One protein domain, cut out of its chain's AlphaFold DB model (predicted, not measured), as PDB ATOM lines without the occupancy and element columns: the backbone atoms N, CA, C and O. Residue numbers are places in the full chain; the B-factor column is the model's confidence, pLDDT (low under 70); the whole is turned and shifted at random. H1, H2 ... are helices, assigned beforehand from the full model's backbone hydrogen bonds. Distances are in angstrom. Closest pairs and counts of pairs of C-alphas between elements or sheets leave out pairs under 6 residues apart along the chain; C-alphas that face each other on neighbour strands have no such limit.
ATOM      1  N   LEU A   4     -54.312 -36.793  74.489       61.88
ATOM      2  CA  LEU A   4     -55.095 -35.722  75.119       61.88
ATOM      3  C   LEU A   4     -54.501 -35.237  76.453       61.88
ATOM      4  O   LEU A   4     -54.465 -34.035  76.717       61.88
ATOM      5  N   ASN A   5     -53.956 -36.149  77.265       67.56
ATOM      6  CA  ASN A   5     -53.403 -35.806  78.580       67.56
ATOM      7  C   ASN A   5     -52.096 -35.009  78.475       67.56
ATOM      8  O   ASN A   5     -51.775 -34.222  79.367       67.56
ATOM      9  N   HIS A   6     -51.336 -35.197  77.394       68.25
ATOM     10  CA  HIS A   6     -50.092 -34.464  77.184       68.25
ATOM     11  C   HIS A   6     -50.359 -33.029  76.712       68.25
ATOM     12  O   HIS A   6     -49.711 -32.095  77.194       68.25
ATOM     13  N   SER A   7     -51.332 -32.842  75.816       70.31
ATOM     14  CA  SER A   7     -51.726 -31.514  75.333       70.31
ATOM     15  C   SER A   7     -52.282 -30.644  76.458       70.31
ATOM     16  O   SER A   7     -51.924 -29.474  76.555       70.31
ATOM     17  N   TRP A   8     -53.059 -31.225  77.377       74.94
ATOM     18  CA  TRP A   8     -53.621 -30.498  78.521       74.94
ATOM     19  C   TRP A   8     -52.550 -29.990  79.498       74.94
ATOM     20  O   TRP A   8     -52.604 -28.850  79.959       74.94
ATOM     21  N   LYS A   9     -51.528 -30.810  79.781       78.06
ATOM     22  CA  LYS A   9     -50.388 -30.403  80.620       78.06
ATOM     23  C   LYS A   9     -49.557 -29.297  79.962       78.06
ATOM     24  O   LYS A   9     -49.161 -28.362  80.652       78.06
ATOM     25  N   LYS A  10     -49.340 -29.374  78.642       72.62
ATOM     26  CA  LYS A  10     -48.653 -28.324  77.868       72.62
ATOM     27  C   LYS A  10     -49.434 -27.009  77.874       72.62
ATOM     28  O   LYS A  10     -48.840 -25.966  78.119       72.62
ATOM     29  N   LEU A  11     -50.755 -27.061  77.686       73.19
ATOM     30  CA  LEU A  11     -51.609 -25.871  77.737       73.19
ATOM     31  C   LEU A  11     -51.571 -25.200  79.112       73.19
ATOM     32  O   LEU A  11     -51.455 -23.983  79.212       73.19
ATOM     33  N   ARG A  12     -51.638 -26.007  80.175       78.31
ATOM     34  CA  ARG A  12     -51.588 -25.522  81.557       78.31
ATOM     35  C   ARG A  12     -50.252 -24.854  81.883       78.31
ATOM     36  O   ARG A  12     -50.255 -23.802  82.513       78.31
ATOM     37  N   HIS A  13     -49.139 -25.434  81.434       76.06
ATOM     38  CA  HIS A  13     -47.815 -24.826  81.587       76.06
ATOM     39  C   HIS A  13     -47.686 -23.517  80.801       76.06
ATOM     40  O   HIS A  13     -47.253 -22.518  81.369       76.06
ATOM     41  N   ALA A  14     -48.132 -23.486  79.542       72.62
ATOM     42  CA  ALA A  14     -48.114 -22.273  78.725       72.62
ATOM     43  C   ALA A  14     -48.987 -21.150  79.319       72.62
ATOM     44  O   ALA A  14     -48.630 -19.978  79.249       72.62
ATOM     45  N   TYR A  15     -50.108 -21.503  79.956       73.38
ATOM     46  CA  TYR A  15     -50.971 -20.545  80.648       73.38
ATOM     47  C   TYR A  15     -50.314 -19.958  81.909       73.38
ATOM     48  O   TYR A  15     -50.444 -18.763  82.177       73.38
ATOM     49  N   GLN A  16     -49.584 -20.777  82.676       81.44
ATOM     50  CA  GLN A  16     -48.826 -20.318  83.847       81.44
ATOM     51  C   GLN A  16     -47.646 -19.414  83.445       81.44
ATOM     52  O   GLN A  16     -47.436 -18.382  84.079       81.44
ATOM     53  N   ASN A  17     -46.968 -19.727  82.337       75.56
ATOM     54  CA  ASN A  17     -45.837 -18.964  81.795       75.56
ATOM     55  C   ASN A  17     -46.234 -17.987  80.672       75.56
ATOM     56  O   ASN A  17     -45.472 -17.736  79.744       75.56
ATOM     57  N   ARG A  18     -47.414 -17.361  80.762       66.12
ATOM     58  CA  ARG A  18     -47.941 -16.435  79.733       66.12
ATOM     59  C   ARG A  18     -47.071 -15.202  79.418       66.12
ATOM     60  O   ARG A  18     -47.426 -14.433  78.535       66.12
ATOM     61  N   HIS A  19     -46.006 -14.968  80.189       73.12
ATOM     62  CA  HIS A  19     -45.080 -13.841  80.008       73.12
ATOM     63  C   HIS A  19     -43.920 -14.196  79.064       73.12
ATOM     64  O   HIS A  19     -43.221 -13.300  78.600       73.12
ATOM     65  N   GLU A  20     -43.724 -15.484  78.757       75.94
ATOM     66  CA  GLU A  20     -42.742 -15.937  77.775       75.94
ATOM     67  C   GLU A  20     -43.365 -15.893  76.371       75.94
ATOM     68  O   GLU A  20     -44.422 -16.497  76.153       75.94
ATOM     69  N   PRO A  21     -42.734 -15.215  75.393       72.88
ATOM     70  CA  PRO A  21     -43.311 -15.017  74.060       72.88
ATOM     71  C   PRO A  21     -43.571 -16.343  73.329       72.88
ATOM     72  O   PRO A  21     -44.558 -16.482  72.609       72.88
ATOM     73  N   GLU A  22     -42.743 -17.357  73.579       75.38
ATOM     74  CA  GLU A  22     -42.891 -18.700  73.010       75.38
ATOM     75  C   GLU A  22     -44.179 -19.400  73.483       75.38
ATOM     76  O   GLU A  22     -44.865 -20.058  72.695       75.38
ATOM     77  N   CYS A  23     -44.569 -19.206  74.747       72.94
ATOM     78  CA  CYS A  23     -45.792 -19.785  75.306       72.94
ATOM     79  C   CYS A  23     -47.061 -19.120  74.747       72.94
ATOM     80  O   CYS A  23     -48.095 -19.781  74.610       72.94
ATOM     81  N   VAL A  24     -46.987 -17.840  74.362       76.31
ATOM     82  CA  VAL A  24     -48.118 -17.094  73.784       76.31
ATOM     83  C   VAL A  24     -48.512 -17.651  72.416       76.31
ATOM     84  O   VAL A  24     -49.702 -17.793  72.136       76.31
ATOM     85  N   HIS A  25     -47.544 -18.051  71.584       79.69
ATOM     86  CA  HIS A  25     -47.827 -18.658  70.278       79.69
ATOM     87  C   HIS A  25     -48.575 -19.990  70.399       79.69
ATOM     88  O   HIS A  25     -49.520 -20.248  69.648       79.69
ATOM     89  N   VAL A  26     -48.198 -20.823  71.373       79.56
ATOM     90  CA  VAL A  26     -48.882 -22.096  71.651       79.56
ATOM     91  C   VAL A  26     -50.317 -21.847  72.115       79.56
ATOM     92  O   VAL A  26     -51.241 -22.531  71.667       79.56
ATOM     93  N   LEU A  27     -50.518 -20.841  72.972       80.19
ATOM     94  CA  LEU A  27     -51.838 -20.463  73.468       80.19
ATOM     95  C   LEU A  27     -52.737 -19.916  72.351       80.19
ATOM     96  O   LEU A  27     -53.894 -20.314  72.250       80.19
ATOM     97  N   ALA A  28     -52.198 -19.049  71.491       85.19
ATOM     98  CA  ALA A  28     -52.917 -18.465  70.363       85.19
ATOM     99  C   ALA A  28     -53.349 -19.535  69.354       85.19
ATOM    100  O   ALA A  28     -54.493 -19.542  68.901       85.19
ATOM    101  N   ASN A  29     -52.464 -20.486  69.048       85.94
ATOM    102  CA  ASN A  29     -52.793 -21.572  68.135       85.94
ATOM    103  C   ASN A  29     -53.898 -22.472  68.712       85.94
ATOM    104  O   ASN A  29     -54.867 -22.796  68.027       85.94
ATOM    105  N   ALA A  30     -53.803 -22.824  69.996       84.94
ATOM    106  CA  ALA A  30     -54.836 -23.605  70.668       84.94
ATOM    107  C   ALA A  30     -56.179 -22.865  70.749       84.94
ATOM    108  O   ALA A  30     -57.222 -23.466  70.497       84.94
ATOM    109  N   TYR A  31     -56.155 -21.564  71.046       86.94
ATOM    110  CA  TYR A  31     -57.342 -20.713  71.023       86.94
ATOM    111  C   TYR A  31     -58.025 -20.753  69.655       86.94
ATOM    112  O   TYR A  31     -59.238 -20.945  69.576       86.94
ATOM    113  N   TRP A  32     -57.249 -20.658  68.574       92.38
ATOM    114  CA  TRP A  32     -57.795 -20.669  67.223       92.38
ATOM    115  C   TRP A  32     -58.409 -22.015  66.839       92.38
ATOM    116  O   TRP A  32     -59.496 -22.059  66.268       92.38
ATOM    117  N   HIS A  33     -57.788 -23.119  67.253       90.50
ATOM    118  CA  HIS A  33     -58.370 -24.448  67.085       90.50
ATOM    119  C   HIS A  33     -59.684 -24.608  67.858       90.50
ATOM    120  O   HIS A  33     -60.641 -25.158  67.319       90.50
ATOM    121  N   ILE A  34     -59.756 -24.109  69.097       91.31
ATOM    122  CA  ILE A  34     -60.985 -24.147  69.905       91.31
ATOM    123  C   ILE A  34     -62.088 -23.329  69.238       91.31
ATOM    124  O   ILE A  34     -63.224 -23.791  69.167       91.31
ATOM    125  N   LEU A  35     -61.758 -22.142  68.729       94.31
ATOM    126  CA  LEU A  35     -62.725 -21.273  68.072       94.31
ATOM    127  C   LEU A  35     -63.276 -21.929  66.803       94.31
ATOM    128  O   LEU A  35     -64.491 -22.032  66.662       94.31
ATOM    129  N   LEU A  36     -62.405 -22.466  65.945       94.88
ATOM    130  CA  LEU A  36     -62.822 -23.208  64.753       94.88
ATOM    131  C   LEU A  36     -63.688 -24.421  65.105       94.88
ATOM    132  O   LEU A  36     -64.703 -24.662  64.455       94.88
ATOM    133  N   PHE A  37     -63.322 -25.164  66.152       95.56
ATOM    134  CA  PHE A  37     -64.091 -26.321  66.598       95.56
ATOM    135  C   PHE A  37     -65.471 -25.917  67.128       95.56
ATOM    136  O   PHE A  37     -66.469 -26.551  66.794       95.56
ATOM    137  N   ALA A  38     -65.549 -24.836  67.905       95.50
ATOM    138  CA  ALA A  38     -66.809 -24.295  68.398       95.50
ATOM    139  C   ALA A  38     -67.709 -23.846  67.240       95.50
ATOM    140  O   ALA A  38     -68.885 -24.204  67.208       95.50
ATOM    141  N   THR A  39     -67.165 -23.129  66.253       95.88
ATOM    142  CA  THR A  39     -67.919 -22.720  65.060       95.88
ATOM    143  C   THR A  39     -68.406 -23.927  64.263       95.88
ATOM    144  O   THR A  39     -69.575 -23.975  63.885       95.88
ATOM    145  N   ALA A  40     -67.554 -24.934  64.053       96.25
ATOM    146  CA  ALA A  40     -67.940 -26.164  63.368       96.25
ATOM    147  C   ALA A  40     -69.067 -26.900  64.110       96.25
ATOM    148  O   ALA A  40     -70.017 -27.366  63.482       96.25
ATOM    149  N   LEU A  41     -69.004 -26.961  65.442       97.12
ATOM    150  CA  LEU A  41     -70.035 -27.579  66.275       97.12
ATOM    151  C   LEU A  41     -71.360 -26.821  66.153       97.12
ATOM    152  O   LEU A  41     -72.392 -27.443  65.914       97.12
ATOM    153  N   VAL A  42     -71.328 -25.488  66.226       97.12
ATOM    154  CA  VAL A  42     -72.511 -24.638  66.031       97.12
ATOM    155  C   VAL A  42     -73.147 -24.909  64.669       97.12
ATOM    156  O   VAL A  42     -74.331 -25.233  64.612       97.12
ATOM    157  N   VAL A  43     -72.368 -24.864  63.585       97.00
ATOM    158  CA  VAL A  43     -72.869 -25.161  62.231       97.00
ATOM    159  C   VAL A  43     -73.471 -26.564  62.168       97.00
ATOM    160  O   VAL A  43     -74.571 -26.735  61.651       97.00
ATOM    161  N   THR A  44     -72.797 -27.560  62.744       97.00
ATOM    162  CA  THR A  44     -73.281 -28.948  62.768       97.00
ATOM    163  C   THR A  44     -74.619 -29.063  63.495       97.00
ATOM    164  O   THR A  44     -75.522 -29.733  63.003       97.00
ATOM    165  N   VAL A  45     -74.783 -28.377  64.629       96.94
ATOM    166  CA  VAL A  45     -76.043 -28.351  65.386       96.94
ATOM    167  C   VAL A  45     -77.154 -27.691  64.578       96.94
ATOM    168  O   VAL A  45     -78.250 -28.238  64.520       96.94
ATOM    169  N   PHE A  46     -76.883 -26.565  63.914       96.56
ATOM    170  CA  PHE A  46     -77.871 -25.904  63.058       96.56
ATOM    171  C   PHE A  46     -78.303 -26.782  61.883       96.56
ATOM    172  O   PHE A  46     -79.497 -26.909  61.624       96.56
ATOM    173  N   VAL A  47     -77.352 -27.420  61.197       96.31
ATOM    174  CA  VAL A  47     -77.644 -28.327  60.078       96.31
ATOM    175  C   VAL A  47     -78.447 -29.531  60.561       96.31
ATOM    176  O   VAL A  47     -79.459 -29.879  59.958       96.31
ATOM    177  N   TRP A  48     -78.034 -30.139  61.674       96.31
ATOM    178  CA  TRP A  48     -78.730 -31.276  62.269       96.31
ATOM    179  C   TRP A  48     -80.154 -30.916  62.695       96.31
ATOM    180  O   TRP A  48     -81.094 -31.650  62.396       96.31
ATOM    181  N   TYR A  49     -80.319 -29.773  63.360       95.25
ATOM    182  CA  TYR A  49     -81.618 -29.269  63.787       95.25
ATOM    183  C   TYR A  49     -82.525 -28.968  62.592       95.25
ATOM    184  O   TYR A  49     -83.669 -29.418  62.567       95.25
ATOM    185  N   GLY A  50     -82.006 -28.286  61.566       91.56
ATOM    186  CA  GLY A  50     -82.751 -28.000  60.341       91.56
ATOM    187  C   GLY A  50     -83.180 -29.271  59.607       91.56
ATOM    188  O   GLY A  50     -84.323 -29.374  59.170       91.56
ATOM    189  N   PHE A  51     -82.302 -30.274  59.535       92.81
ATOM    190  CA  PHE A  51     -82.626 -31.579  58.956       92.81
ATOM    191  C   PHE A  51     -83.735 -32.296  59.735       92.81
ATOM    192  O   PHE A  51     -84.699 -32.781  59.141       92.81
ATOM    193  N   TRP A  52     -83.642 -32.308  61.067       92.25
ATOM    194  CA  TRP A  52     -84.682 -32.857  61.939       92.25
ATOM    195  C   TRP A  52     -86.028 -32.163  61.749       92.25
ATOM    196  O   TRP A  52     -87.059 -32.825  61.649       92.25
ATOM    197  N   GLN A  53     -86.019 -30.834  61.673       88.50
ATOM    198  CA  GLN A  53     -87.226 -30.042  61.482       88.50
ATOM    199  C   GLN A  53     -87.856 -30.290  60.107       88.50
ATOM    200  O   GLN A  53     -89.076 -30.390  60.004       88.50
ATOM    201  N   LEU A  54     -87.042 -30.464  59.063       84.44
ATOM    202  CA  LEU A  54     -87.525 -30.789  57.722       84.44
ATOM    203  C   LEU A  54     -88.224 -32.155  57.688       84.44
ATOM    204  O   LEU A  54     -89.341 -32.254  57.182       84.44
ATOM    205  N   ILE A  55     -87.627 -33.182  58.304       87.38
ATOM    206  CA  ILE A  55     -88.269 -34.498  58.445       87.38
ATOM    207  C   ILE A  55     -89.572 -34.376  59.236       87.38
ATOM    208  O   ILE A  55     -90.600 -34.894  58.800       87.38
ATOM    209  N   ALA A  56     -89.548 -33.660  60.363       83.62
ATOM    210  CA  ALA A  56     -90.719 -33.484  61.215       83.62
ATOM    211  C   ALA A  56     -91.895 -32.835  60.472       83.62
ATOM    212  O   ALA A  56     -93.026 -33.274  60.649       83.62
ATOM    213  N   ILE A  57     -91.639 -31.842  59.613       76.25
ATOM    214  CA  ILE A  57     -92.674 -31.185  58.803       76.25
ATOM    215  C   ILE A  57     -93.197 -32.133  57.718       76.25
ATOM    216  O   ILE A  57     -94.405 -32.277  57.572       76.25
ATOM    217  N   THR A  58     -92.318 -32.823  56.984       72.00
ATOM    218  CA  THR A  58     -92.751 -33.743  55.912       72.00
ATOM    219  C   THR A  58     -93.507 -34.974  56.414       72.00
ATOM    220  O   THR A  58     -94.342 -35.513  55.695       72.00
ATOM    221  N   GLY A  59     -93.238 -35.422  57.644       67.56
ATOM    222  CA  GLY A  59     -93.946 -36.533  58.281       67.56
ATOM    223  C   GLY A  59     -95.197 -36.116  59.057       67.56
ATOM    224  O   GLY A  59     -95.875 -36.983  59.610       67.56
ATOM    225  N   SER A  60     -95.495 -34.815  59.142       65.38
ATOM    226  CA  SER A  60     -96.614 -34.298  59.928       65.38
ATOM    227  C   SER A  60     -97.912 -34.271  59.097       65.38
ATOM    228  O   SER A  60     -97.919 -33.788  57.962       65.38
TER     229      SER A  60
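This is residues 4 to 60 of the 109 residues of an uncharacterized protein of Candidatus Parcubacteria bacterium (UniProt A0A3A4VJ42). A short helix, H1, and a much longer helix, H2, make a lopsided V, meeting near the end of H1 and the first turns of H2, where residues 11 to 15 of H1 touch residues 23 to 27 of H2, and opening from there at 53 degrees, while residues 31 to 60 stick out as a long free arm. The printed part has 57 residues, with H1 and then H2 along the chain and no named strand; the class is all helix. The whole is extended, with a radius of gyration of the C-alphas of 18.8 A and spans of 59 by 20 by 11 A.

H1 holds residues 4 to 16, 18.8 A from first to last C-alpha, with C-alpha 4 at (-55.095, -35.722, 75.119). H2 holds residues 21 to 58, 55.9 A long, from C-alpha 21 at (-43.311, -15.017, 74.060) to C-alpha 58 at (-92.751, -33.743, 55.912).

H1 and H2 touch, H1 with residues 11 to 15 alone and H2 with residues 23 to 27 alone. Their closest C-alphas, those of Ala 14 and Cys 23, are 4.8 A apart. They run opposite ways at a steep tilt of 53 degrees. Each O i to N i+4 pair is within hydrogen-bond range in H1, and 32 of 34 in H2.

The C-alphas farthest apart, those of Glu 20 and Ser 60, are 59.6 A apart. The printed part has no cut, and the link from H1 to H2 is tight, with 4 residues. The pLDDT is under 70 at residues 4 to 6, 18 and 59 to 60.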